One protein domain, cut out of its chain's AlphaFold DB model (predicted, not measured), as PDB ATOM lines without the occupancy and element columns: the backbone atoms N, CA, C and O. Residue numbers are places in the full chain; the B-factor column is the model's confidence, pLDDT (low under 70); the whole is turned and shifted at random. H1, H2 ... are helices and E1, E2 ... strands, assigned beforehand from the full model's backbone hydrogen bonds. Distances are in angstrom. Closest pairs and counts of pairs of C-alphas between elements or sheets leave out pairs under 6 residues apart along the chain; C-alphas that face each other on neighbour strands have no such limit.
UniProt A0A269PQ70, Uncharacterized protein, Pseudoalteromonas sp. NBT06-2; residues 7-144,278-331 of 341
ATOM      1  N   MET A   7     256.570 533.084 401.221       96.19
ATOM      2  CA  MET A   7     257.713 533.616 400.491       96.19
ATOM      3  C   MET A   7     258.988 533.178 401.208       96.19
ATOM      4  O   MET A   7     259.271 533.640 402.316       96.19
ATOM      5  N   ILE A   8     259.744 532.281 400.594       96.62
ATOM      6  CA  ILE A   8     260.951 531.687 401.166       96.62
ATOM      7  C   ILE A   8     262.178 532.415 400.631       96.62
ATOM      8  O   ILE A   8     262.283 532.662 399.433       96.62
ATOM      9  N   LEU A   9     263.113 532.730 401.524       97.06
ATOM     10  CA  LEU A   9     264.468 533.150 401.191       97.06
ATOM     11  C   LEU A   9     265.381 531.927 401.328       97.06
ATOM     12  O   LEU A   9     265.907 531.657 402.412       97.06
ATOM     13  N   SER A  10     265.516 531.146 400.258       94.94
ATOM     14  CA  SER A  10     266.181 529.839 400.323       94.94
ATOM     15  C   SER A  10     267.696 529.938 400.239       94.94
ATOM     16  O   SER A  10     268.411 529.210 400.929       94.94
ATOM     17  N   GLN A  11     268.197 530.878 399.440       95.88
ATOM     18  CA  GLN A  11     269.623 531.145 399.297       95.88
ATOM     19  C   GLN A  11     269.871 532.645 399.262       95.88
ATOM     20  O   GLN A  11     269.083 533.412 398.714       95.88
ATOM     21  N   PHE A  12     270.983 533.076 399.841       97.00
ATOM     22  CA  PHE A  12     271.451 534.448 399.728       97.00
ATOM     23  C   PHE A  12     272.953 534.507 399.950       97.00
ATOM     24  O   PHE A  12     273.525 533.711 400.695       97.00
ATOM     25  N   TRP A  13     273.578 535.482 399.312       97.62
ATOM     26  CA  TRP A  13     274.977 535.812 399.510       97.62
ATOM     27  C   TRP A  13     275.173 537.290 399.193       97.62
ATOM     28  O   TRP A  13     274.523 537.832 398.300       97.62
ATOM     29  N   ALA A  14     276.046 537.948 399.943       97.12
ATOM     30  CA  ALA A  14     276.404 539.334 399.708       97.12
ATOM     31  C   ALA A  14     277.794 539.609 400.259       97.12
ATOM     32  O   ALA A  14     278.089 539.216 401.391       97.12
ATOM     33  N   GLU A  15     278.596 540.342 399.495       95.19
ATOM     34  CA  GLU A  15     279.932 540.759 399.898       95.19
ATOM     35  C   GLU A  15     280.244 542.195 399.488       95.19
ATOM     36  O   GLU A  15     279.687 542.756 398.540       95.19
ATOM     37  N   LYS A  16     281.145 542.801 400.262       94.56
ATOM     38  CA  LYS A  16     281.797 544.065 399.917       94.56
ATOM     39  C   LYS A  16     282.922 543.743 398.946       94.56
ATOM     40  O   LYS A  16     283.603 542.739 399.132       94.56
ATOM     41  N   VAL A  17     283.123 544.584 397.942       95.81
ATOM     42  CA  VAL A  17     284.085 544.304 396.873       95.81
ATOM     43  C   VAL A  17     284.893 545.548 396.538       95.81
ATOM     44  O   VAL A  17     284.432 546.670 396.722       95.81
ATOM     45  N   ASP A  18     286.114 545.343 396.052       92.50
ATOM     46  CA  ASP A  18     287.061 546.443 395.818       92.50
ATOM     47  C   ASP A  18     286.909 547.103 394.442       92.50
ATOM     48  O   ASP A  18     287.429 548.192 394.204       92.50
ATOM     49  N   SER A  19     286.256 546.421 393.498       95.25
ATOM     50  CA  SER A  19     286.036 546.921 392.140       95.25
ATOM     51  C   SER A  19     284.891 546.191 391.443       95.25
ATOM     52  O   SER A  19     284.486 545.101 391.856       95.25
ATOM     53  N   VAL A  20     284.426 546.764 390.330       97.19
ATOM     54  CA  VAL A  20     283.420 546.166 389.437       97.19
ATOM     55  C   VAL A  20     283.854 544.774 388.972       97.19
ATOM     56  O   VAL A  20     283.134 543.807 389.197       97.19
ATOM     57  N   THR A  21     285.048 544.643 388.387       96.56
ATOM     58  CA  THR A  21     285.551 543.364 387.858       96.56
ATOM     59  C   THR A  21     285.671 542.299 388.948       96.56
ATOM     60  O   THR A  21     285.245 541.161 388.747       96.56
ATOM     61  N   HIS A  22     286.201 542.672 390.119       96.25
ATOM     62  CA  HIS A  22     286.297 541.772 391.269       96.25
ATOM     63  C   HIS A  22     284.907 541.287 391.706       96.25
ATOM     64  O   HIS A  22     284.690 540.084 391.849       96.25
ATOM     65  N   GLY A  23     283.947 542.207 391.847       97.44
ATOM     66  CA  GLY A  23     282.588 541.873 392.260       97.44
ATOM     67  C   GLY A  23     281.842 540.988 391.268       97.44
ATOM     68  O   GLY A  23     281.239 540.000 391.678       97.44
ATOM     69  N   LEU A  24     281.913 541.295 389.971       98.06
ATOM     70  CA  LEU A  24     281.259 540.491 388.934       98.06
ATOM     71  C   LEU A  24     281.857 539.081 388.837       98.06
ATOM     72  O   LEU A  24     281.109 538.123 388.656       98.06
ATOM     73  N   THR A  25     283.176 538.943 389.015       96.88
ATOM     74  CA  THR A  25     283.850 537.632 389.043       96.88
ATOM     75  C   THR A  25     283.343 536.787 390.209       96.88
ATOM     76  O   THR A  25     282.861 535.676 389.998       96.88
ATOM     77  N   GLN A  26     283.354 537.341 391.428       97.06
ATOM     78  CA  GLN A  26     282.834 536.638 392.602       97.06
ATOM     79  C   GLN A  26     281.353 536.278 392.449       97.06
ATOM     80  O   GLN A  26     280.942 535.167 392.782       97.06
ATOM     81  N   LEU A  27     280.536 537.202 391.932       97.62
ATOM     82  CA  LEU A  27     279.119 536.933 391.723       97.62
ATOM     83  C   LEU A  27     278.920 535.787 390.722       97.62
ATOM     84  O   LEU A  27     278.119 534.900 390.998       97.62
ATOM     85  N   HIS A  28     279.657 535.758 389.608       96.25
ATOM     86  CA  HIS A  28     279.602 534.646 388.652       96.25
ATOM     87  C   HIS A  28     279.916 533.299 389.309       96.25
ATOM     88  O   HIS A  28     279.162 532.343 389.128       96.25
ATOM     89  N   GLU A  29     280.991 533.229 390.096       95.75
ATOM     90  CA  GLU A  29     281.382 532.008 390.807       95.75
ATOM     91  C   GLU A  29     280.284 531.538 391.761       95.75
ATOM     92  O   GLU A  29     279.948 530.354 391.794       95.75
ATOM     93  N   LYS A  30     279.674 532.461 392.513       96.25
ATOM     94  CA  LYS A  30     278.593 532.122 393.443       96.25
ATOM     95  C   LYS A  30     277.315 531.714 392.718       96.25
ATOM     96  O   LYS A  30     276.684 530.742 393.125       96.25
ATOM     97  N   LEU A  31     276.950 532.389 391.631       95.88
ATOM     98  CA  LEU A  31     275.781 532.029 390.824       95.88
ATOM     99  C   LEU A  31     275.940 530.656 390.156       95.88
ATOM    100  O   LEU A  31     274.952 529.942 390.016       95.88
ATOM    101  N   ALA A  32     277.163 530.243 389.815       93.00
ATOM    102  CA  ALA A  32     277.435 528.903 389.291       93.00
ATOM    103  C   ALA A  32     277.162 527.779 390.312       93.00
ATOM    104  O   ALA A  32     277.036 526.620 389.923       93.00
ATOM    105  N   THR A  33     277.045 528.105 391.606       92.50
ATOM    106  CA  THR A  33     276.689 527.139 392.660       92.50
ATOM    107  C   THR A  33     275.181 526.944 392.833       92.50
ATOM    108  O   THR A  33     274.767 526.076 393.602       92.50
ATOM    109  N   LEU A  34     274.353 527.720 392.122       91.25
ATOM    110  CA  LEU A  34     272.903 527.564 392.167       91.25
ATOM    111  C   LEU A  34     272.498 526.212 391.577       91.25
ATOM    112  O   LEU A  34     272.788 525.895 390.425       91.25
ATOM    113  N   THR A  35     271.782 525.423 392.372       83.25
ATOM    114  CA  THR A  35     271.268 524.108 391.970       83.25
ATOM    115  C   THR A  35     269.984 524.200 391.155       83.25
ATOM    116  O   THR A  35     269.643 523.265 390.433       83.25
ATOM    117  N   GLU A  36     269.261 525.312 391.275       88.00
ATOM    118  CA  GLU A  36     267.974 525.527 390.625       88.00
ATOM    119  C   GLU A  36     268.050 526.657 389.608       88.00
ATOM    120  O   GLU A  36     268.639 527.714 389.846       88.00
ATOM    121  N   LYS A  37     267.409 526.431 388.461       92.25
ATOM    122  CA  LYS A  37     267.280 527.441 387.421       92.25
ATOM    123  C   LYS A  37     266.114 528.380 387.766       92.25
ATOM    124  O   LYS A  37     265.006 527.884 387.969       92.25
ATOM    125  N   PRO A  38     266.325 529.708 387.802       95.81
ATOM    126  CA  PRO A  38     265.248 530.651 388.059       95.81
ATOM    127  C   PRO A  38     264.262 530.734 386.883       95.81
ATOM    128  O   PRO A  38     264.656 530.769 385.717       95.81
ATOM    129  N   GLU A  39     262.975 530.851 387.198       96.06
ATOM    130  CA  GLU A  39     261.896 531.196 386.266       96.06
ATOM    131  C   GLU A  39     261.847 532.709 385.983       96.06
ATOM    132  O   GLU A  39     261.287 533.146 384.972       96.06
ATOM    133  N   GLN A  40     262.433 533.519 386.868       96.94
ATOM    134  CA  GLN A  40     262.572 534.966 386.721       96.94
ATOM    135  C   GLN A  40     263.908 535.450 387.297       96.94
ATOM    136  O   GLN A  40     264.327 535.016 388.369       96.94
ATOM    137  N   VAL A  41     264.543 536.404 386.616       98.12
ATOM    138  CA  VAL A  41     265.683 537.163 387.141       98.12
ATOM    139  C   VAL A  41     265.267 538.616 387.345       98.12
ATOM    140  O   VAL A  41     264.650 539.236 386.476       98.12
ATOM    141  N   ILE A  42     265.612 539.175 388.500       98.62
ATOM    142  CA  ILE A  42     265.405 540.589 388.808       98.62
ATOM    143  C   ILE A  42     266.753 541.216 389.139       98.62
ATOM    144  O   ILE A  42     267.369 540.874 390.144       98.62
ATOM    145  N   PHE A  43     267.186 542.178 388.335       98.56
ATOM    146  CA  PHE A  43     268.317 543.032 388.678       98.56
ATOM    147  C   PHE A  43     267.845 544.218 389.506       98.56
ATOM    148  O   PHE A  43     266.816 544.823 389.203       98.56
ATOM    149  N   VAL A  44     268.606 544.584 390.532       98.00
ATOM    150  CA  VAL A  44     268.321 545.762 391.350       98.00
ATOM    151  C   VAL A  44     269.562 546.603 391.594       98.00
ATOM    152  O   VAL A  44     270.667 546.092 391.751       98.00
ATOM    153  N   SER A  45     269.358 547.914 391.681       97.31
ATOM    154  CA  SER A  45     270.315 548.854 392.262       97.31
ATOM    155  C   SER A  45     269.574 550.068 392.808       97.31
ATOM    156  O   SER A  45     268.571 550.523 392.241       97.31
ATOM    157  N   ALA A  46     270.092 550.640 393.893       95.44
ATOM    158  CA  ALA A  46     269.641 551.929 394.397       95.44
ATOM    159  C   ALA A  46     269.926 553.089 393.429       95.44
ATOM    160  O   ALA A  46     269.231 554.106 393.474       95.44
ATOM    161  N   GLY A  47     270.903 552.920 392.535       93.75
ATOM    162  CA  GLY A  47     271.226 553.839 391.446       93.75
ATOM    163  C   GLY A  47     270.310 553.721 390.223       93.75
ATOM    164  O   GLY A  47     270.637 554.289 389.182       93.75
ATOM    165  N   GLU A  48     269.190 552.995 390.325       95.31
ATOM    166  CA  GLU A  48     268.318 552.650 389.193       95.31
ATOM    167  C   GLU A  48     269.127 551.961 388.083       95.31
ATOM    168  O   GLU A  48     270.019 551.172 388.376       95.31
ATOM    169  N   VAL A  49     268.857 552.249 386.810       95.38
ATOM    170  CA  VAL A  49     269.567 551.649 385.668       95.38
ATOM    171  C   VAL A  49     270.966 552.230 385.436       95.38
ATOM    172  O   VAL A  49     271.660 551.809 384.513       95.38
ATOM    173  N   LYS A  50     271.412 553.200 386.243       94.12
ATOM    174  CA  LYS A  50     272.700 553.881 386.051       94.12
ATOM    175  C   LYS A  50     273.929 552.956 386.103       94.12
ATOM    176  O   LYS A  50     274.849 553.221 385.329       94.12
ATOM    177  N   PRO A  51     273.995 551.886 386.923       95.38
ATOM    178  CA  PRO A  51     275.120 550.946 386.879       95.38
ATOM    179  C   PRO A  51     275.334 550.325 385.497       95.38
ATOM    180  O   PRO A  51     276.460 550.005 385.141       95.38
ATOM    181  N   LEU A  52     274.285 550.235 384.674       96.06
ATOM    182  CA  LEU A  52     274.363 549.720 383.306       96.06
ATOM    183  C   LEU A  52     275.062 550.681 382.324       96.06
ATOM    184  O   LEU A  52     275.163 550.368 381.140       96.06
ATOM    185  N   LEU A  53     275.515 551.855 382.779       95.12
ATOM    186  CA  LEU A  53     276.482 552.672 382.038       95.12
ATOM    187  C   LEU A  53     277.881 552.053 382.042       95.12
ATOM    188  O   LEU A  53     278.680 552.347 381.155       95.12
ATOM    189  N   ASN A  54     278.186 551.230 383.044       96.50
ATOM    190  CA  ASN A  54     279.418 550.474 383.067       96.50
ATOM    191  C   ASN A  54     279.278 549.273 382.105       96.50
ATOM    192  O   ASN A  54     278.364 548.460 382.289       96.50
ATOM    193  N   PRO A  55     280.144 549.155 381.082       95.44
ATOM    194  CA  PRO A  55     280.010 548.122 380.058       95.44
ATOM    195  C   PRO A  55     280.149 546.706 380.623       95.44
ATOM    196  O   PRO A  55     279.460 545.810 380.144       95.44
ATOM    197  N   ASP A  56     280.957 546.509 381.668       97.56
ATOM    198  CA  ASP A  56     281.151 545.192 382.279       97.56
ATOM    199  C   ASP A  56     279.881 544.737 383.011       97.56
ATOM    200  O   ASP A  56     279.462 543.586 382.892       97.56
ATOM    201  N   ILE A  57     279.213 545.658 383.717       97.62
ATOM    202  CA  ILE A  57     277.939 545.379 384.400       97.62
ATOM    203  C   ILE A  57     276.835 545.095 383.375       97.62
ATOM    204  O   ILE A  57     276.027 544.188 383.570       97.62
ATOM    205  N   LEU A  58     276.786 545.856 382.278       95.88
ATOM    206  CA  LEU A  58     275.812 545.621 381.213       95.88
ATOM    207  C   LEU A  58     276.020 544.248 380.560       95.88
ATOM    208  O   LEU A  58     275.061 543.483 380.460       95.88
ATOM    209  N   ALA A  59     277.257 543.923 380.177       95.88
ATOM    210  CA  ALA A  59     277.601 542.637 379.578       95.88
ATOM    211  C   ALA A  59     277.273 541.469 380.519       95.88
ATOM    212  O   ALA A  59     276.721 540.463 380.080       95.88
ATOM    213  N   PHE A  60     277.533 541.626 381.820       97.00
ATOM    214  CA  PHE A  60     277.124 540.664 382.840       97.00
ATOM    215  C   PHE A  60     275.601 540.450 382.854       97.00
ATOM    216  O   PHE A  60     275.128 539.315 382.795       97.00
ATOM    217  N   CYS A  61     274.810 541.528 382.889       96.19
ATOM    218  CA  CYS A  61     273.347 541.430 382.880       96.19
ATOM    219  C   CYS A  61     272.819 540.735 381.614       96.19
ATOM    220  O   CYS A  61     271.895 539.920 381.689       96.19
ATOM    221  N   GLU A  62     273.402 541.043 380.455       93.88
ATOM    222  CA  GLU A  62     273.074 540.407 379.177       93.88
ATOM    223  C   GLU A  62     273.429 538.915 379.183       93.88
ATOM    224  O   GLU A  62     272.626 538.088 378.744       93.88
ATOM    225  N   ASP A  63     274.590 538.550 379.725       94.19
ATOM    226  CA  ASP A  63     275.030 537.161 379.832       94.19
ATOM    227  C   ASP A  63     274.096 536.325 380.714       94.19
ATOM    228  O   ASP A  63     273.575 535.301 380.274       94.19
ATOM    229  N   ILE A  64     273.773 536.821 381.908       94.25
ATOM    230  CA  ILE A  64     272.805 536.202 382.819       94.25
ATOM    231  C   ILE A  64     271.434 536.038 382.148       94.25
ATOM    232  O   ILE A  64     270.830 534.964 382.228       94.25
ATOM    233  N   THR A  65     270.960 537.066 381.436       91.38
ATOM    234  CA  THR A  65     269.679 537.017 380.708       91.38
ATOM    235  C   THR A  65     269.686 535.913 379.643       91.38
ATOM    236  O   THR A  65     268.719 535.156 379.524       91.38
ATOM    237  N   ARG A  66     270.783 535.779 378.883       90.25
ATOM    238  CA  ARG A  66     270.937 534.736 377.854       90.25
ATOM    239  C   ARG A  66     271.086 533.338 378.445       90.25
ATOM    240  O   ARG A  66     270.516 532.404 377.889       90.25
ATOM    241  N   ASN A  67     271.816 533.190 379.547       90.12
ATOM    242  CA  ASN A  67     272.095 531.891 380.160       90.12
ATOM    243  C   ASN A  67     270.850 531.303 380.831       90.12
ATOM    244  O   ASN A  67     270.536 530.124 380.648       90.12
ATOM    245  N   PHE A  68     270.092 532.120 381.567       89.94
ATOM    246  CA  PHE A  68     268.873 531.641 382.213       89.94
ATOM    247  C   PHE A  68     267.667 531.580 381.270       89.94
ATOM    248  O   PHE A  68     266.775 530.771 381.508       89.94
ATOM    249  N   GLN A  69     267.644 532.325 380.159       88.88
ATOM    250  CA  GLN A  69     266.542 532.286 379.180       88.88
ATOM    251  C   GLN A  69     265.158 532.462 379.832       88.88
ATOM    252  O   GLN A  69     264.195 531.775 379.489       88.88
ATOM    253  N   CYS A  70     265.069 533.354 380.813       89.62
ATOM    254  CA  CYS A  70     263.866 533.590 381.597       89.62
ATOM    255  C   CYS A  70     263.466 535.068 381.552       89.62
ATOM    256  O   CYS A  70     264.194 535.925 381.040       89.62
ATOM    257  N   LYS A  71     262.291 535.388 382.105       91.44
ATOM    258  CA  LYS A  71     261.849 536.780 382.216       91.44
ATOM    259  C   LYS A  71     262.862 537.565 383.048       91.44
ATOM    260  O   LYS A  71     263.204 537.133 384.148       91.44
ATOM    261  N   THR A  72     263.306 538.707 382.526       95.81
ATOM    262  CA  THR A  72     264.321 539.525 383.186       95.81
ATOM    263  C   THR A  72     263.907 540.990 383.257       95.81
ATOM    264  O   THR A  72     263.579 541.616 382.245       95.81
ATOM    265  N   ASP A  73     263.924 541.542 384.466       96.94
ATOM    266  CA  ASP A  73     263.505 542.911 384.758       96.94
ATOM    267  C   ASP A  73     264.552 543.628 385.618       96.94
ATOM    268  O   ASP A  73     265.173 543.023 386.489       96.94
ATOM    269  N   PHE A  74     264.727 544.933 385.403       98.00
ATOM    270  CA  PHE A  74     265.442 545.805 386.327       98.00
ATOM    271  C   PHE A  74     264.409 546.483 387.218       98.00
ATOM    272  O   PHE A  74     263.485 547.128 386.716       98.00
ATOM    273  N   ILE A  75     264.562 546.363 388.530       98.19
ATOM    274  CA  ILE A  75     263.644 546.922 389.518       98.19
ATOM    275  C   ILE A  75     264.410 547.874 390.428       98.19
ATOM    276  O   ILE A  75     265.498 547.562 390.910       98.19
ATOM    277  N   SER A  76     263.841 549.049 390.691       97.62
ATOM    278  CA  SER A  76     264.432 549.987 391.641       97.62
ATOM    279  C   SER A  76     263.401 550.715 392.493       97.62
ATOM    280  O   SER A  76     262.312 551.081 392.053       97.62
ATOM    281  N   ALA A  77     263.794 550.955 393.737       97.25
ATOM    282  CA  ALA A  77     263.153 551.843 394.692       97.25
ATOM    283  C   ALA A  77     264.225 552.437 395.625       97.25
ATOM    284  O   ALA A  77     264.119 552.342 396.851       97.25
ATOM    285  N   ALA A  78     265.291 553.013 395.055       95.38
ATOM    286  CA  ALA A  78     266.469 553.466 395.806       95.38
ATOM    287  C   ALA A  78     267.030 552.342 396.707       95.38
ATOM    288  O   ALA A  78     267.050 551.174 396.326       95.38
ATOM    289  N   CYS A  79     267.441 552.639 397.936       96.06
ATOM    290  CA  CYS A  79     267.970 551.629 398.857       96.06
ATOM    291  C   CYS A  79     266.909 550.605 399.304       96.06
ATOM    292  O   CYS A  79     267.239 549.562 399.843       96.06
ATOM    293  N   THR A  80     265.621 550.837 399.029       97.75
ATOM    294  CA  THR A  80     264.560 549.842 399.269       97.75
ATOM    295  C   THR A  80     264.346 548.881 398.090       97.75
ATOM    296  O   THR A  80     263.343 548.175 398.055       97.75
ATOM    297  N   SER A  81     265.275 548.803 397.130       98.38
ATOM    298  CA  SER A  81     265.087 547.997 395.909       98.38
ATOM    299  C   SER A  81     264.931 546.490 396.150       98.38
ATOM    300  O   SER A  81     264.163 545.860 395.432       98.38
ATOM    301  N   LEU A  82     265.541 545.912 397.195       98.56
ATOM    302  CA  LEU A  82     265.252 544.520 397.569       98.56
ATOM    303  C   LEU A  82     263.770 544.328 397.938       98.56
ATOM    304  O   LEU A  82     263.131 543.389 397.475       98.56
ATOM    305  N   HIS A  83     263.193 545.258 398.701       98.62
ATOM    306  CA  HIS A  83     261.776 545.217 399.073       98.62
ATOM    307  C   HIS A  83     260.894 545.300 397.819       98.62
ATOM    308  O   HIS A  83     259.949 544.534 397.659       98.62
ATOM    309  N   ALA A  84     261.259 546.179 396.880       98.50
ATOM    310  CA  ALA A  84     260.590 546.287 395.589       98.50
ATOM    311  C   ALA A  84     260.662 544.996 394.759       98.50
ATOM    312  O   ALA A  84     259.663 544.608 394.159       98.50
ATOM    313  N   SER A  85     261.807 544.306 394.752       98.62
ATOM    314  CA  SER A  85     261.934 543.018 394.060       98.62
ATOM    315  C   SER A  85     261.041 541.937 394.668       98.62
ATOM    316  O   SER A  85     260.436 541.173 393.924       98.62
ATOM    317  N   ILE A  86     260.867 541.933 395.997       98.62
ATOM    318  CA  ILE A  86     259.948 541.019 396.690       98.62
ATOM    319  C   ILE A  86     258.506 541.300 396.260       98.62
ATOM    320  O   ILE A  86     257.782 540.363 395.938       98.62
ATOM    321  N   PHE A  87     258.093 542.570 396.177       98.31
ATOM    322  CA  PHE A  87     256.765 542.922 395.660       98.31
ATOM    323  C   PHE A  87     256.564 542.490 394.209       98.31
ATOM    324  O   PHE A  87     255.524 541.926 393.869       98.31
ATOM    325  N   HIS A  88     257.556 542.755 393.358       97.94
ATOM    326  CA  HIS A  88     257.501 542.404 391.944       97.94
ATOM    327  C   HIS A  88     257.419 540.889 391.738       97.94
ATOM    328  O   HIS A  88     256.619 540.408 390.938       97.94
ATOM    329  N   PHE A  89     258.214 540.127 392.489       97.69
ATOM    330  CA  PHE A  89     258.159 538.678 392.451       97.69
ATOM    331  C   PHE A  89     256.834 538.158 393.014       97.69
ATOM    332  O   PHE A  89     256.222 537.293 392.390       97.69
ATOM    333  N   ASN A  90     256.338 538.708 394.130       96.31
ATOM    334  CA  ASN A  90     255.073 538.301 394.746       96.31
ATOM    335  C   ASN A  90     253.895 538.371 393.763       96.31
ATOM    336  O   ASN A  90     253.124 537.419 393.679       96.31
ATOM    337  N   SER A  91     253.812 539.437 392.960       94.56
ATOM    338  CA  SER A  91     252.760 539.605 391.946       94.56
ATOM    339  C   SER A  91     252.995 538.840 390.637       94.56
ATOM    340  O   SER A  91     252.102 538.784 389.791       94.56
ATOM    341  N   SER A  92     254.177 538.249 390.441       94.62
ATOM    342  CA  SER A  92     254.473 537.420 389.268       94.62
ATOM    343  C   SER A  92     253.790 536.046 389.338       94.62
ATOM    344  O   SER A  92     253.406 535.581 390.410       94.62
ATOM    345  N   LEU A  93     253.691 535.356 388.197       93.56
ATOM    346  CA  LEU A  93     253.258 533.951 388.142       93.56
ATOM    347  C   LEU A  93     254.400 532.958 388.406       93.56
ATOM    348  O   LEU A  93     254.141 531.763 388.492       93.56
ATOM    349  N   SER A  94     255.641 533.439 388.519       95.00
ATOM    350  CA  SER A  94     256.801 532.586 388.758       95.00
ATOM    351  C   SER A  94     256.777 532.018 390.180       95.00
ATOM    352  O   SER A  94     256.385 532.709 391.131       95.00
ATOM    353  N   ASN A  95     257.230 530.773 390.322       95.50
ATOM    354  CA  ASN A  95     257.366 530.067 391.595       95.50
ATOM    355  C   ASN A  95     258.719 530.310 392.255       95.50
ATOM    356  O   ASN A  95     258.817 530.223 393.477       95.50
ATOM    357  N   ASN A  96     259.747 530.635 391.471       96.75
ATOM    358  CA  ASN A  96     261.055 531.014 391.982       96.75
ATOM    359  C   ASN A  96     261.639 532.216 391.223       96.75
ATOM    360  O   ASN A  96     261.257 532.522 390.089       96.75
ATOM    361  N   CYS A  97     262.529 532.948 391.885       97.88
ATOM    362  CA  CYS A  97     263.140 534.150 391.342       97.88
ATOM    363  C   CYS A  97     264.539 534.365 391.909       97.88
ATOM    364  O   CYS A  97     264.739 534.375 393.124       97.88
ATOM    365  N   LEU A  98     265.490 534.636 391.022       98.62
ATOM    366  CA  LEU A  98     266.819 535.102 391.387       98.62
ATOM    367  C   LEU A  98     266.840 536.635 391.370       98.62
ATOM    368  O   LEU A  98     266.709 537.256 390.317       98.62
ATOM    369  N   VAL A  99     267.029 537.252 392.532       98.69
ATOM    370  CA  VAL A  99     267.245 538.696 392.654       98.69
ATOM    371  C   VAL A  99     268.742 538.958 392.757       98.69
ATOM    372  O   VAL A  99     269.384 538.474 393.685       98.69
ATOM    373  N   ILE A 100     269.293 539.746 391.839       98.69
ATOM    374  CA  ILE A 100     270.709 540.125 391.796       98.69
ATOM    375  C   ILE A 100     270.831 541.611 392.131       98.69
ATOM    376  O   ILE A 100     270.260 542.458 391.444       98.69
ATOM    377  N   LEU A 101     271.598 541.933 393.172       98.50
ATOM    378  CA  LEU A 101     271.803 543.294 393.655       98.50
ATOM    379  C   LEU A 101     273.173 543.815 393.205       98.50
ATOM    380  O   LEU A 101     274.209 543.304 393.628       98.50
ATOM    381  N   LEU A 102     273.161 544.837 392.348       97.69
ATOM    382  CA  LEU A 102     274.326 545.388 391.655       97.69
ATOM    383  C   LEU A 102     274.671 546.782 392.190       97.69
ATOM    384  O   LEU A 102     274.484 547.796 391.515       97.69
ATOM    385  N   GLU A 103     275.186 546.842 393.415       97.62
ATOM    386  CA  GLU A 103     275.639 548.092 394.037       97.62
ATOM    387  C   GLU A 103     277.129 548.310 393.767       97.62
ATOM    388  O   GLU A 103     277.957 548.380 394.670       97.62
ATOM    389  N   LEU A 104     277.446 548.374 392.475       96.81
ATOM    390  CA  LEU A 104     278.789 548.520 391.930       96.81
ATOM    391  C   LEU A 104     278.992 549.897 391.284       96.81
ATOM    392  O   LEU A 104     278.034 550.626 391.006       96.81
ATOM    393  N   ASP A 105     280.255 550.191 390.972       95.62
ATOM    394  CA  ASP A 105     280.727 551.460 390.422       95.62
ATOM    395  C   ASP A 105     280.496 552.619 391.399       95.62
ATOM    396  O   ASP A 105     279.674 553.524 391.202       95.62
ATOM    397  N   GLN A 106     281.282 552.591 392.477       94.94
ATOM    398  CA  GLN A 106     281.244 553.560 393.565       94.94
ATOM    399  C   GLN A 106     281.263 555.002 393.054       94.94
ATOM    400  O   GLN A 106     280.576 555.864 393.600       94.94
ATOM    401  N   LYS A 107     282.013 555.295 391.983       93.62
ATOM    402  CA  LYS A 107     282.096 556.648 391.412       93.62
ATOM    403  C   LYS A 107     280.760 557.090 390.826       93.62
ATOM    404  O   LYS A 107     280.342 558.232 391.056       93.62
ATOM    405  N   LEU A 108     280.082 556.218 390.075       93.62
ATOM    406  CA  LEU A 108     278.746 556.503 389.558       93.62
ATOM    407  C   LEU A 108     277.735 556.638 390.700       93.62
ATOM    408  O   LEU A 108     276.985 557.620 390.714       93.62
ATOM    409  N   GLN A 109     277.735 555.720 391.666       94.31
ATOM    410  CA  GLN A 109     276.788 555.722 392.787       94.31
ATOM    411  C   GLN A 109     276.969 556.941 393.700       94.31
ATOM    412  O   GLN A 109     276.017 557.682 393.963       94.31
ATOM    413  N   GLN A 110     278.207 557.235 394.098       94.56
ATOM    414  CA  GLN A 110     278.536 558.418 394.890       94.56
ATOM    415  C   GLN A 110     278.163 559.697 394.140       94.56
ATOM    416  O   GLN A 110     277.625 560.635 394.722       94.56
ATOM    417  N   GLY A 111     278.358 559.723 392.818       93.56
ATOM    418  CA  GLY A 111     277.908 560.822 391.974       93.56
ATOM    419  C   GLY A 111     276.392 561.059 392.013       93.56
ATOM    420  O   GLY A 111     275.977 562.198 391.808       93.56
ATOM    421  N   CYS A 112     275.566 560.033 392.257       93.69
ATOM    422  CA  CYS A 112     274.122 560.195 392.471       93.69
ATOM    423  C   CYS A 112     273.817 560.801 393.838       93.69
ATOM    424  O   CYS A 112     273.054 561.763 393.916       93.69
ATOM    425  N   LEU A 113     274.434 560.284 394.903       92.81
ATOM    426  CA  LEU A 113     274.244 560.832 396.249       92.81
ATOM    427  C   LEU A 113     274.694 562.294 396.323       92.81
ATOM    428  O   LEU A 113     273.975 563.135 396.865       92.81
ATOM    429  N   ASN A 114     275.832 562.607 395.697       94.25
ATOM    430  CA  ASN A 114     276.363 563.962 395.617       94.25
ATOM    431  C   ASN A 114     275.420 564.892 394.850       94.25
ATOM    432  O   ASN A 114     275.190 566.021 395.287       94.25
ATOM    433  N   ALA A 115     274.823 564.416 393.750       93.31
ATOM    434  CA  ALA A 115     273.800 565.175 393.045       93.31
ATOM    435  C   ALA A 115     272.612 565.448 393.970       93.31
ATOM    436  O   ALA A 115     272.195 566.594 394.087       93.31
ATOM    437  N   LEU A 116     272.108 564.445 394.689       91.38
ATOM    438  CA  LEU A 116     270.979 564.584 395.613       91.38
ATOM    439  C   LEU A 116     271.271 565.429 396.864       91.38
ATOM    440  O   LEU A 116     270.327 565.794 397.562       91.38
ATOM    441  N   GLY A 117     272.533 565.780 397.121       90.94
ATOM    442  CA  GLY A 117     272.940 566.580 398.277       90.94
ATOM    443  C   GLY A 117     273.116 565.776 399.564       90.94
ATOM    444  O   GLY A 117     273.252 566.369 400.626       90.94
ATOM    445  N   VAL A 118     273.102 564.443 399.480       89.19
ATOM    446  CA  VAL A 118     273.223 563.544 400.640       89.19
ATOM    447  C   VAL A 118     274.555 562.796 400.674       89.19
ATOM    448  O   VAL A 118     274.770 561.977 401.558       89.19
ATOM    449  N   GLY A 119     275.424 563.020 399.689       90.38
ATOM    450  CA  GLY A 119     276.706 562.341 399.578       90.38
ATOM    451  C   GLY A 119     277.794 562.979 400.440       90.38
ATOM    452  O   GLY A 119     277.502 563.633 401.436       90.38
ATOM    453  N   ASN A 120     279.054 562.775 400.065       89.56
ATOM    454  CA  ASN A 120     280.228 563.158 400.853       89.56
ATOM    455  C   ASN A 120     280.987 564.377 400.303       89.56
ATOM    456  O   ASN A 120     282.118 564.634 400.712       89.56
ATOM    457  N   SER A 121     280.377 565.137 399.387       88.94
ATOM    458  CA  SER A 121     280.904 566.449 398.998       88.94
ATOM    459  C   SER A 121     280.797 567.455 400.151       88.94
ATOM    460  O   SER A 121     280.011 567.284 401.082       88.94
ATOM    461  N   GLU A 122     281.556 568.546 400.058       85.94
ATOM    462  CA  GLU A 122     281.509 569.646 401.023       85.94
ATOM    463  C   GLU A 122     280.066 570.142 401.256       85.94
ATOM    464  O   GLU A 122     279.292 570.303 400.308       85.94
ATOM    465  N   ASN A 123     279.710 570.385 402.522       83.50
ATOM    466  CA  ASN A 123     278.379 570.825 402.970       83.50
ATOM    467  C   ASN A 123     277.219 569.840 402.699       83.50
ATOM    468  O   ASN A 123     276.061 570.258 402.659       83.50
ATOM    469  N   GLN A 124     277.506 568.547 402.520       86.31
ATOM    470  CA  GLN A 124     276.497 567.487 402.390       86.31
ATOM    471  C   GLN A 124     276.450 566.568 403.620       86.31
ATOM    472  O   GLN A 124     277.246 566.703 404.548       86.31
ATOM    473  N   ASP A 125     275.503 565.629 403.625       83.44
ATOM    474  CA  ASP A 125     275.227 564.738 404.761       83.44
ATOM    475  C   ASP A 125     276.385 563.781 405.122       83.44
ATOM    476  O   ASP A 125     276.431 563.285 406.247       83.44
ATOM    477  N   GLY A 126     277.330 563.538 404.210       84.75
ATOM    478  CA  GLY A 126     278.535 562.741 404.456       84.75
ATOM    479  C   GLY A 126     278.437 561.270 404.042       84.75
ATOM    480  O   GLY A 126     279.344 560.496 404.356       84.75
ATOM    481  N   LEU A 127     277.377 560.849 403.339       88.06
ATOM    482  CA  LEU A 127     277.231 559.443 402.949       88.06
ATOM    483  C   LEU A 127     278.291 559.024 401.943       88.06
ATOM    484  O   LEU A 127     278.409 559.610 400.864       88.06
ATOM    485  N   THR A 128     278.996 557.950 402.287       91.38
ATOM    486  CA  THR A 128     279.954 557.291 401.405       91.38
ATOM    487  C   THR A 128     279.424 555.914 401.030       91.38
ATOM    488  O   THR A 128     279.196 555.070 401.898       91.38
ATOM    489  N   VAL A 129     279.204 555.696 399.735       92.56
ATOM    490  CA  VAL A 129     278.821 554.384 399.195       92.56
ATOM    491  C   VAL A 129     280.027 553.457 399.222       92.56
ATOM    492  O   VAL A 129     281.134 553.902 398.935       92.56
ATOM    493  N   ASN A 130     279.803 552.176 399.497       91.88
ATOM    494  CA  ASN A 130     280.774 551.125 399.219       91.88
ATOM    495  C   ASN A 130     280.264 550.207 398.116       91.88
ATOM    496  O   ASN A 130     279.080 549.864 398.099       91.88
ATOM    497  N   ASP A 131     281.185 549.765 397.263       95.12
ATOM    498  CA  ASP A 131     280.879 548.723 396.299       95.12
ATOM    499  C   ASP A 131     280.546 547.425 397.038       95.12
ATOM    500  O   ASP A 131     281.263 546.955 397.932       95.12
ATOM    501  N   CYS A 132     279.398 546.865 396.688       96.62
ATOM    502  CA  CYS A 132     278.940 545.588 397.187       96.62
ATOM    503  C   CYS A 132     278.068 544.898 396.145       96.62
ATOM    504  O   CYS A 132     277.427 545.519 395.296       96.62
ATOM    505  N   ILE A 133     278.068 543.577 396.202       97.88
ATOM    506  CA  ILE A 133     277.308 542.745 395.284       97.88
ATOM    507  C   ILE A 133     276.704 541.583 396.044       97.88
ATOM    508  O   ILE A 133     277.216 541.160 397.081       97.88
ATOM    509  N   GLY A 134     275.595 541.069 395.540       98.19
ATOM    510  CA  GLY A 134     274.982 539.897 396.124       98.19
ATOM    511  C   GLY A 134     273.773 539.431 395.349       98.19
ATOM    512  O   GLY A 134     273.361 540.032 394.357       98.19
ATOM    513  N   PHE A 135     273.191 538.350 395.835       98.50
ATOM    514  CA  PHE A 135     271.935 537.836 395.334       98.50
ATOM    515  C   PHE A 135     271.104 537.246 396.465       98.50
ATOM    516  O   PHE A 135     271.609 536.901 397.539       98.50
ATOM    517  N   CYS A 136     269.821 537.077 396.184       98.38
ATOM    518  CA  CYS A 136     268.981 536.147 396.908       98.38
ATOM    519  C   CYS A 136     268.082 535.360 395.961       98.38
ATOM    520  O   CYS A 136     267.629 535.878 394.941       98.38
ATOM    521  N   PHE A 137     267.815 534.113 396.328       97.94
ATOM    522  CA  PHE A 137     266.865 533.243 395.661       97.94
ATOM    523  C   PHE A 137     265.576 533.202 396.482       97.94
ATOM    524  O   PHE A 137     265.599 532.927 397.687       97.94
ATOM    525  N   LEU A 138     264.473 533.558 395.829       97.75
ATOM    526  CA  LEU A 138     263.144 533.645 396.415       97.75
ATOM    527  C   LEU A 138     262.257 532.544 395.844       97.75
ATOM    528  O   LEU A 138     262.287 532.302 394.641       97.75
ATOM    529  N   GLU A 139     261.433 531.926 396.684       96.44
ATOM    530  CA  GLU A 139     260.513 530.861 396.274       96.44
ATOM    531  C   GLU A 139     259.121 531.052 396.886       96.44
ATOM    532  O   GLU A 139     258.984 531.540 398.007       96.44
ATOM    533  N   LYS A 140     258.079 530.634 396.161       95.19
ATOM    534  CA  LYS A 140     256.688 530.605 396.632       95.19
ATOM    535  C   LYS A 140     256.269 529.171 396.894       95.19
ATOM    536  O   LYS A 140     255.941 528.433 395.968       95.19
ATOM    537  N   ARG A 141     256.298 528.766 398.157       93.56
ATOM    538  CA  ARG A 141     255.882 527.425 398.585       93.56
ATOM    539  C   ARG A 141     255.731 527.368 400.093       93.56
ATOM    540  O   ARG A 141     256.113 528.292 400.799       93.56
ATOM    541  N   ALA A 142     255.226 526.246 400.594       91.75
ATOM    542  CA  ALA A 142     255.279 525.954 402.020       91.75
ATOM    543  C   ALA A 142     256.737 525.896 402.512       91.75
ATOM    544  O   ALA A 142     257.587 525.249 401.888       91.75
ATOM    545  N   ALA A 143     257.001 526.545 403.645       91.56
ATOM    546  CA  ALA A 143     258.295 526.523 404.304       91.56
ATOM    547  C   ALA A 143     258.599 525.131 404.867       91.56
ATOM    548  O   ALA A 143     257.747 524.475 405.481       91.56
ATOM    549  N   LEU A 144     259.840 524.696 404.691       90.25
ATOM    550  CA  LEU A 144     260.422 523.574 405.405       90.25
ATOM    551  C   LEU A 144     260.993 524.049 406.745       90.25
ATOM    552  O   LEU A 144     261.144 525.241 407.029       90.25
ATOM    553  N   PHE A 278     253.584 550.191 390.458       98.06
ATOM    554  CA  PHE A 278     254.815 550.521 389.756       98.06
ATOM    555  C   PHE A 278     254.581 551.366 388.517       98.06
ATOM    556  O   PHE A 278     253.508 551.341 387.916       98.06
ATOM    557  N   ASN A 279     255.622 552.096 388.130       98.06
ATOM    558  CA  ASN A 279     255.725 552.702 386.811       98.06
ATOM    559  C   ASN A 279     256.788 551.977 385.993       98.06
ATOM    560  O   ASN A 279     257.884 551.688 386.482       98.06
ATOM    561  N   GLU A 280     256.446 551.692 384.742       97.19
ATOM    562  CA  GLU A 280     257.366 551.122 383.770       97.19
ATOM    563  C   GLU A 280     258.047 552.231 382.964       97.19
ATOM    564  O   GLU A 280     257.413 553.221 382.590       97.19
ATOM    565  N   PHE A 281     259.339 552.060 382.701       96.44
ATOM    566  CA  PHE A 281     260.169 553.010 381.972       96.44
ATOM    567  C   PHE A 281     261.005 552.317 380.897       96.44
ATOM    568  O   PHE A 281     261.354 551.139 380.987       96.44
ATOM    569  N   CYS A 282     261.367 553.086 379.870       94.31
ATOM    570  CA  CYS A 282     262.228 552.616 378.794       94.31
ATOM    571  C   CYS A 282     263.695 552.625 379.239       94.31
ATOM    572  O   CYS A 282     264.275 553.689 379.472       94.31
ATOM    573  N   LEU A 283     264.305 551.437 379.296       93.56
ATOM    574  CA  LEU A 283     265.710 551.265 379.667       93.56
ATOM    575  C   LEU A 283     266.645 552.085 378.771       93.56
ATOM    576  O   LEU A 283     267.510 552.802 379.268       93.56
ATOM    577  N   THR A 284     266.451 552.007 377.454       92.31
ATOM    578  CA  THR A 284     267.300 552.685 376.466       92.31
ATOM    579  C   THR A 284     267.264 554.201 376.640       92.31
ATOM    580  O   THR A 284     268.313 554.843 376.620       92.31
ATOM    581  N   THR A 285     266.074 554.768 376.860       94.12
ATOM    582  CA  THR A 285     265.894 556.212 377.046       94.12
ATOM    583  C   THR A 285     266.571 556.697 378.323       94.12
ATOM    584  O   THR A 285     267.379 557.621 378.270       94.12
ATOM    585  N   ASP A 286     266.296 556.060 379.465       95.00
ATOM    586  CA  ASP A 286     266.875 556.490 380.742       95.00
ATOM    587  C   ASP A 286     268.396 556.281 380.775       95.00
ATOM    588  O   ASP A 286     269.127 557.147 381.260       95.00
ATOM    589  N   ARG A 287     268.907 555.190 380.186       94.56
ATOM    590  CA  ARG A 287     270.355 554.968 380.051       94.56
ATOM    591  C   ARG A 287     271.012 556.058 379.201       94.56
ATOM    592  O   ARG A 287     272.066 556.558 379.582       94.56
ATOM    593  N   ALA A 288     270.393 556.469 378.093       94.62
ATOM    594  CA  ALA A 288     270.909 557.554 377.257       94.62
ATOM    595  C   ALA A 288     270.952 558.901 378.005       94.62
ATOM    596  O   ALA A 288     271.949 559.618 377.916       94.62
ATOM    597  N   LEU A 289     269.922 559.216 378.799       95.44
ATOM    598  CA  LEU A 289     269.896 560.419 379.643       95.44
ATOM    599  C   LEU A 289     270.994 560.390 380.715       95.44
ATOM    600  O   LEU A 289     271.704 561.380 380.919       95.44
ATOM    601  N   TYR A 290     271.203 559.243 381.365       95.19
ATOM    602  CA  TYR A 290     272.307 559.097 382.309       95.19
ATOM    603  C   TYR A 290     273.671 559.213 381.618       95.19
ATOM    604  O   TYR A 290     274.552 559.890 382.152       95.19
ATOM    605  N   GLN A 291     273.848 558.650 380.421       95.69
ATOM    606  CA  GLN A 291     275.080 558.807 379.645       95.69
ATOM    607  C   GLN A 291     275.341 560.279 379.293       95.69
ATOM    608  O   GLN A 291     276.460 560.767 379.454       95.69
ATOM    609  N   GLN A 292     274.306 561.016 378.882       95.69
ATOM    610  CA  GLN A 292     274.401 562.456 378.642       95.69
ATOM    611  C   GLN A 292     274.880 563.199 379.895       95.69
ATOM    612  O   GLN A 292     275.736 564.077 379.792       95.69
ATOM    613  N   SER A 293     274.385 562.825 381.083       95.31
ATOM    614  CA  SER A 293     274.845 563.423 382.341       95.31
ATOM    615  C   SER A 293     276.359 563.253 382.532       95.31
ATOM    616  O   SER A 293     277.053 564.211 382.875       95.31
ATOM    617  N   ILE A 294     276.904 562.067 382.242       95.00
ATOM    618  CA  ILE A 294     278.342 561.797 382.366       95.00
ATOM    619  C   ILE A 294     279.145 562.654 381.386       95.00
ATOM    620  O   ILE A 294     280.149 563.242 381.784       95.00
ATOM    621  N   ASN A 295     278.667 562.800 380.150       95.69
ATOM    622  CA  ASN A 295     279.347 563.578 379.115       95.69
ATOM    623  C   ASN A 295     279.419 565.078 379.446       95.69
ATOM    624  O   ASN A 295     280.386 565.736 379.076       95.69
ATOM    625  N   VAL A 296     278.430 565.637 380.158       96.38
ATOM    626  CA  VAL A 296     278.454 567.062 380.547       96.38
ATOM    627  C   VAL A 296     279.274 567.336 381.808       96.38
ATOM    628  O   VAL A 296     279.673 568.477 382.038       96.38
ATOM    629  N   LYS A 297     279.545 566.314 382.631       95.62
ATOM    630  CA  LYS A 297     280.228 566.460 383.926       95.62
ATOM    631  C   LYS A 297     281.594 567.166 383.841       95.62
ATOM    632  O   LYS A 297     281.832 568.005 384.708       95.62
ATOM    633  N   PRO A 298     282.465 566.911 382.838       96.25
ATOM    634  CA  PRO A 298     283.734 567.633 382.688       96.25
ATOM    635  C   PRO A 298     283.572 569.137 382.430       96.25
ATOM    636  O   PRO A 298     284.488 569.904 382.708       96.25
ATOM    637  N   HIS A 299     282.420 569.559 381.902       96.56
ATOM    638  CA  HIS A 299     282.159 570.944 381.508       96.56
ATOM    639  C   HIS A 299     281.323 571.709 382.538       96.56
ATOM    640  O   HIS A 299     281.480 572.918 382.685       96.56
ATOM    641  N   SER A 300     280.420 571.029 383.252       97.06
ATOM    642  CA  SER A 300     279.598 571.644 384.296       97.06
ATOM    643  C   SER A 300     279.083 570.614 385.301       97.06
ATOM    644  O   SER A 300     278.189 569.812 385.014       97.06
ATOM    645  N   LEU A 301     279.592 570.694 386.536       94.69
ATOM    646  CA  LEU A 301     279.106 569.876 387.650       94.69
ATOM    647  C   LEU A 301     277.639 570.190 387.991       94.69
ATOM    648  O   LEU A 301     276.870 569.291 388.328       94.69
ATOM    649  N   GLN A 302     277.234 571.457 387.859       95.88
ATOM    650  CA  GLN A 302     275.854 571.886 388.077       95.88
ATOM    651  C   GLN A 302     274.902 571.245 387.060       95.88
ATOM    652  O   GLN A 302     273.856 570.726 387.456       95.88
ATOM    653  N   ALA A 303     275.271 571.231 385.773       96.69
ATOM    654  CA  ALA A 303     274.477 570.584 384.730       96.69
ATOM    655  C   ALA A 303     274.393 569.067 384.953       96.69
ATOM    656  O   ALA A 303     273.302 568.503 384.891       96.69
ATOM    657  N   TYR A 304     275.512 568.421 385.305       96.56
ATOM    658  CA  TYR A 304     275.524 567.009 385.693       96.56
ATOM    659  C   TYR A 304     274.531 566.723 386.831       96.56
ATOM    660  O   TYR A 304     273.671 565.851 386.694       96.56
ATOM    661  N   HIS A 305     274.588 567.487 387.929       95.75
ATOM    662  CA  HIS A 305     273.668 567.313 389.055       95.75
ATOM    663  C   HIS A 305     272.205 567.540 388.661       95.75
ATOM    664  O   HIS A 305     271.335 566.797 389.117       95.75
ATOM    665  N   ALA A 306     271.919 568.538 387.821       96.00
ATOM    666  CA  ALA A 306     270.565 568.829 387.361       96.00
ATOM    667  C   ALA A 306     269.981 567.673 386.532       96.00
ATOM    668  O   ALA A 306     268.867 567.230 386.815       96.00
ATOM    669  N   ILE A 307     270.746 567.134 385.576       96.12
ATOM    670  CA  ILE A 307     270.306 566.007 384.741       96.12
ATOM    671  C   ILE A 307     270.094 564.755 385.599       96.12
ATOM    672  O   ILE A 307     269.056 564.107 385.480       96.12
ATOM    673  N   VAL A 308     271.024 564.434 386.508       95.25
ATOM    674  CA  VAL A 308     270.881 563.274 387.407       95.25
ATOM    675  C   VAL A 308     269.619 563.393 388.262       95.25
ATOM    676  O   VAL A 308     268.829 562.454 388.311       95.25
ATOM    677  N   LYS A 309     269.379 564.553 388.890       94.31
ATOM    678  CA  LYS A 309     268.164 564.794 389.686       94.31
ATOM    679  C   LYS A 309     266.885 564.669 388.869       94.31
ATOM    680  O   LYS A 309     265.904 564.157 389.388       94.31
ATOM    681  N   ALA A 310     266.882 565.169 387.634       94.25
ATOM    682  CA  ALA A 310     265.718 565.106 386.755       94.25
ATOM    683  C   ALA A 310     265.453 563.683 386.238       94.25
ATOM    684  O   ALA A 310     264.307 563.329 385.977       94.25
ATOM    685  N   THR A 311     266.503 562.867 386.104       94.88
ATOM    686  CA  THR A 311     266.400 561.509 385.553       94.88
ATOM    687  C   THR A 311     265.986 560.486 386.609       94.88
ATOM    688  O   THR A 311     265.158 559.629 386.297       94.88
ATOM    689  N   LEU A 312     266.500 560.600 387.843       95.38
ATOM    690  CA  LEU A 312     266.142 559.716 388.959       95.38
ATOM    691  C   LEU A 312     264.636 559.772 389.232       95.38
ATOM    692  O   LEU A 312     264.064 560.856 389.366       95.38
ATOM    693  N   LYS A 313     263.991 558.614 389.367       95.75
ATOM    694  CA  LYS A 313     262.543 558.486 389.574       95.75
ATOM    695  C   LYS A 313     262.171 558.603 391.047       95.75
ATOM    696  O   LYS A 313     261.300 559.394 391.397       95.75
ATOM    697  N   TYR A 314     262.864 557.904 391.949       92.44
ATOM    698  CA  TYR A 314     262.488 557.885 393.376       92.44
ATOM    699  C   TYR A 314     262.445 559.240 394.110       92.44
ATOM    700  O   TYR A 314     261.651 559.347 395.050       92.44
ATOM    701  N   PRO A 315     263.248 560.275 393.773       92.19
ATOM    702  CA  PRO A 315     263.198 561.533 394.502       92.19
ATOM    703  C   PRO A 315     262.073 562.458 394.012       92.19
ATOM    704  O   PRO A 315     261.786 563.440 394.703       92.19
ATOM    705  N   GLN A 316     261.427 562.160 392.872       94.25
ATOM    706  CA  GLN A 316     260.413 563.032 392.275       94.25
ATOM    707  C   GLN A 316     259.193 563.181 393.185       94.25
ATOM    708  O   GLN A 316     258.687 562.213 393.759       94.25
ATOM    709  N   LEU A 317     258.687 564.414 393.285       92.69
ATOM    710  CA  LEU A 317     257.586 564.763 394.186       92.69
ATOM    711  C   LEU A 317     256.307 563.966 393.906       92.69
ATOM    712  O   LEU A 317     255.590 563.640 394.846       92.69
ATOM    713  N   GLN A 318     256.056 563.606 392.645       94.62
ATOM    714  CA  GLN A 318     254.876 562.836 392.239       94.62
ATOM    715  C   GLN A 318     254.815 561.419 392.831       94.62
ATOM    716  O   GLN A 318     253.738 560.840 392.892       94.62
ATOM    717  N   TYR A 319     255.942 560.872 393.305       95.12
ATOM    718  CA  TYR A 319     256.001 559.539 393.918       95.12
ATOM    719  C   TYR A 319     256.104 559.570 395.451       95.12
ATOM    720  O   TYR A 319     256.327 558.537 396.090       95.12
ATOM    721  N   ARG A 320     255.982 560.753 396.064       94.12
ATOM    722  CA  ARG A 320     255.965 560.928 397.523       94.12
ATOM    723  C   ARG A 320     254.597 560.556 398.091       94.12
ATOM    724  O   ARG A 320     253.569 560.921 397.535       94.12
ATOM    725  N   GLY A 321     254.583 559.863 399.228       94.56
ATOM    726  CA  GLY A 321     253.360 559.419 399.904       94.56
ATOM    727  C   GLY A 321     252.710 558.161 399.322       94.56
ATOM    728  O   GLY A 321     251.729 557.688 399.888       94.56
ATOM    729  N   ILE A 322     253.250 557.600 398.234       96.00
ATOM    730  CA  ILE A 322     252.796 556.324 397.670       96.00
ATOM    731  C   ILE A 322     253.596 555.190 398.320       96.00
ATOM    732  O   ILE A 322     254.798 555.055 398.072       96.00
ATOM    733  N   ASN A 323     252.946 554.407 399.182       97.19
ATOM    734  CA  ASN A 323     253.546 553.220 399.796       97.19
ATOM    735  C   ASN A 323     253.744 552.109 398.755       97.19
ATOM    736  O   ASN A 323     253.041 552.073 397.746       97.19
ATOM    737  N   ASN A 324     254.700 551.208 399.007       97.56
ATOM    738  CA  ASN A 324     254.977 550.032 398.166       97.56
ATOM    739  C   ASN A 324     255.100 550.365 396.665       97.56
ATOM    740  O   ASN A 324     254.634 549.616 395.810       97.56
ATOM    741  N   HIS A 325     255.694 551.516 396.336       98.00
ATOM    742  CA  HIS A 325     255.836 551.968 394.954       98.00
ATOM    743  C   HIS A 325     257.262 551.797 394.435       98.00
ATOM    744  O   HIS A 325     258.223 552.271 395.056       98.00
ATOM    745  N   TYR A 326     257.397 551.184 393.262       98.31
ATOM    746  CA  TYR A 326     258.685 550.931 392.624       98.31
ATOM    747  C   TYR A 326     258.687 551.256 391.129       98.31
ATOM    748  O   TYR A 326     257.670 551.600 390.533       98.31
ATOM    749  N   PHE A 327     259.864 551.164 390.526       98.31
ATOM    750  CA  PHE A 327     260.086 551.461 389.119       98.31
ATOM    751  C   PHE A 327     260.651 550.235 388.418       98.31
ATOM    752  O   PHE A 327     261.479 549.519 388.989       98.31
ATOM    753  N   ARG A 328     260.178 549.992 387.196       97.94
ATOM    754  CA  ARG A 328     260.512 548.811 386.402       97.94
ATOM    755  C   ARG A 328     261.072 549.208 385.043       97.94
ATOM    756  O   ARG A 328     260.486 550.037 384.356       97.94
ATOM    757  N   TRP A 329     262.139 548.533 384.631       97.38
ATOM    758  CA  TRP A 329     262.681 548.579 383.276       97.38
ATOM    759  C   TRP A 329     262.829 547.145 382.751       97.38
ATOM    760  O   TRP A 329     263.704 546.419 383.220       97.38
ATOM    761  N   PRO A 330     261.995 546.698 381.800       93.94
ATOM    762  CA  PRO A 330     262.138 545.370 381.207       93.94
ATOM    763  C   PRO A 330     263.466 545.242 380.435       93.94
ATOM    764  O   PRO A 330     263.762 546.089 379.588       93.94
ATOM    765  N   LEU A 331     264.259 544.185 380.680       87.50
ATOM    766  CA  LEU A 331     265.526 543.955 379.953       87.50
ATOM    767  C   LEU A 331     265.334 543.231 378.619       87.50
ATOM    768  O   LEU A 331     266.211 543.297 377.759       87.50
TER     769      LEU A 331
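Overview. This is residues 7 to 144 and 278 to 331 of the 341 residues of an uncharacterized protein of Pseudoalteromonas sp. NBT06-2 (UniProt A0A269PQ70). A twisted sheet of seven strands has H1 and H3 side by side over one face and H4 on the other, where the sheet curls round it. Beyond one end of the strands lies a group of helices: the hairpin of H6 and H7, with H5 crosswise to H7 and short H2 packed on H6. The printed part has 192 residues, with seven named helices and seven named strands in the order E1 H1 E2 H2 H3 E3 H4 E4 H5 E5 E6 H6 H7 E7; the class is mixed, helices and strands. The mixed sheet runs E1 E5 E4 E2 E3 E7 E6, and the whole is compact, with a radius of gyration of the C-alphas of 16.7 A and spans of 53 by 38 by 30 A.

Along the chain. E1, residues 7 to 16, begins at C-alpha 7 (257.713, 533.616, 400.491), spans 26.3 A and bends by 61 degrees at residue 10. Then come H1, 20 to 31, 16.1 A; E2, 40 to 44; H2, 50 to 53; H3, 55 to 68, 20.0 A; E3, 71 to 76; H4, 81 to 91; E4, 96 to 103, 22.6 A; H5, 106 to 116; and E5, 132 to 140, 26.8 A. After the cut follow E6, 278 to 280; H6, 283 to 296, 20.3 A; H7, 301 to 311; and E7, 325 to 330, which ends at C-alpha 330 (262.138, 545.370, 381.207).

Arrangement. E1 and E5 are antiparallel, with N 8 and O 139 2.8 A apart, within hydrogen-bond range; so are E5 and E4, N 99 and O 136, 2.8 A, and E3 and E7, N 74 and O 329, 2.8 A. E4 and E2 are parallel, N 44 and O 100, 2.8 A, as are E2 and E3, N 75 and O 43, 2.8 A, and E7 and E6, N 328 and O 279, 2.9 A. Three layers, helices on both faces of the sheet, are made by H1 and H3 on one face and H4 on the other. E2, H2 H3, E3 and E6, H6 H7, E7 are strand-helix-strand units, parallel neighbours with helices between; E1, H1, E2 and E3, H4, E4 are split ones, with other strands between; the four crossovers are right-handed. H1 touches H3 at a shallow tilt of 13 degrees, closest at C-alphas 21 and 56, 7.3 A. H6 and H7, a helical hairpin, touch closest at C-alphas 293 and 304, 5.0 A; H6 only grazes the sheet. H5 touches H7 about perpendicular, at 85 degrees, closest at C-alphas 115 and 305, 4.5 A. H2 touches H6, closest at C-alphas 50 and 290, 6.4 A. Every O i to N i+4 pair is within hydrogen-bond range in H1, H3, H4, H5, H6 and H7; H2 is too short for one, and its one O i to N i+3 pair is within range.

Size, cuts and confidence. The C-alphas farthest apart, of Leu 144 and His 299, are 57.3 A apart. Residues 145 to 277 are not printed, and C-alphas 144 and 278 are 31.7 A apart across the cut. The links H5 to E5 and H7 to E7 are long. The mean pLDDT of the printed part is 95.0, and no printed residue is under 70.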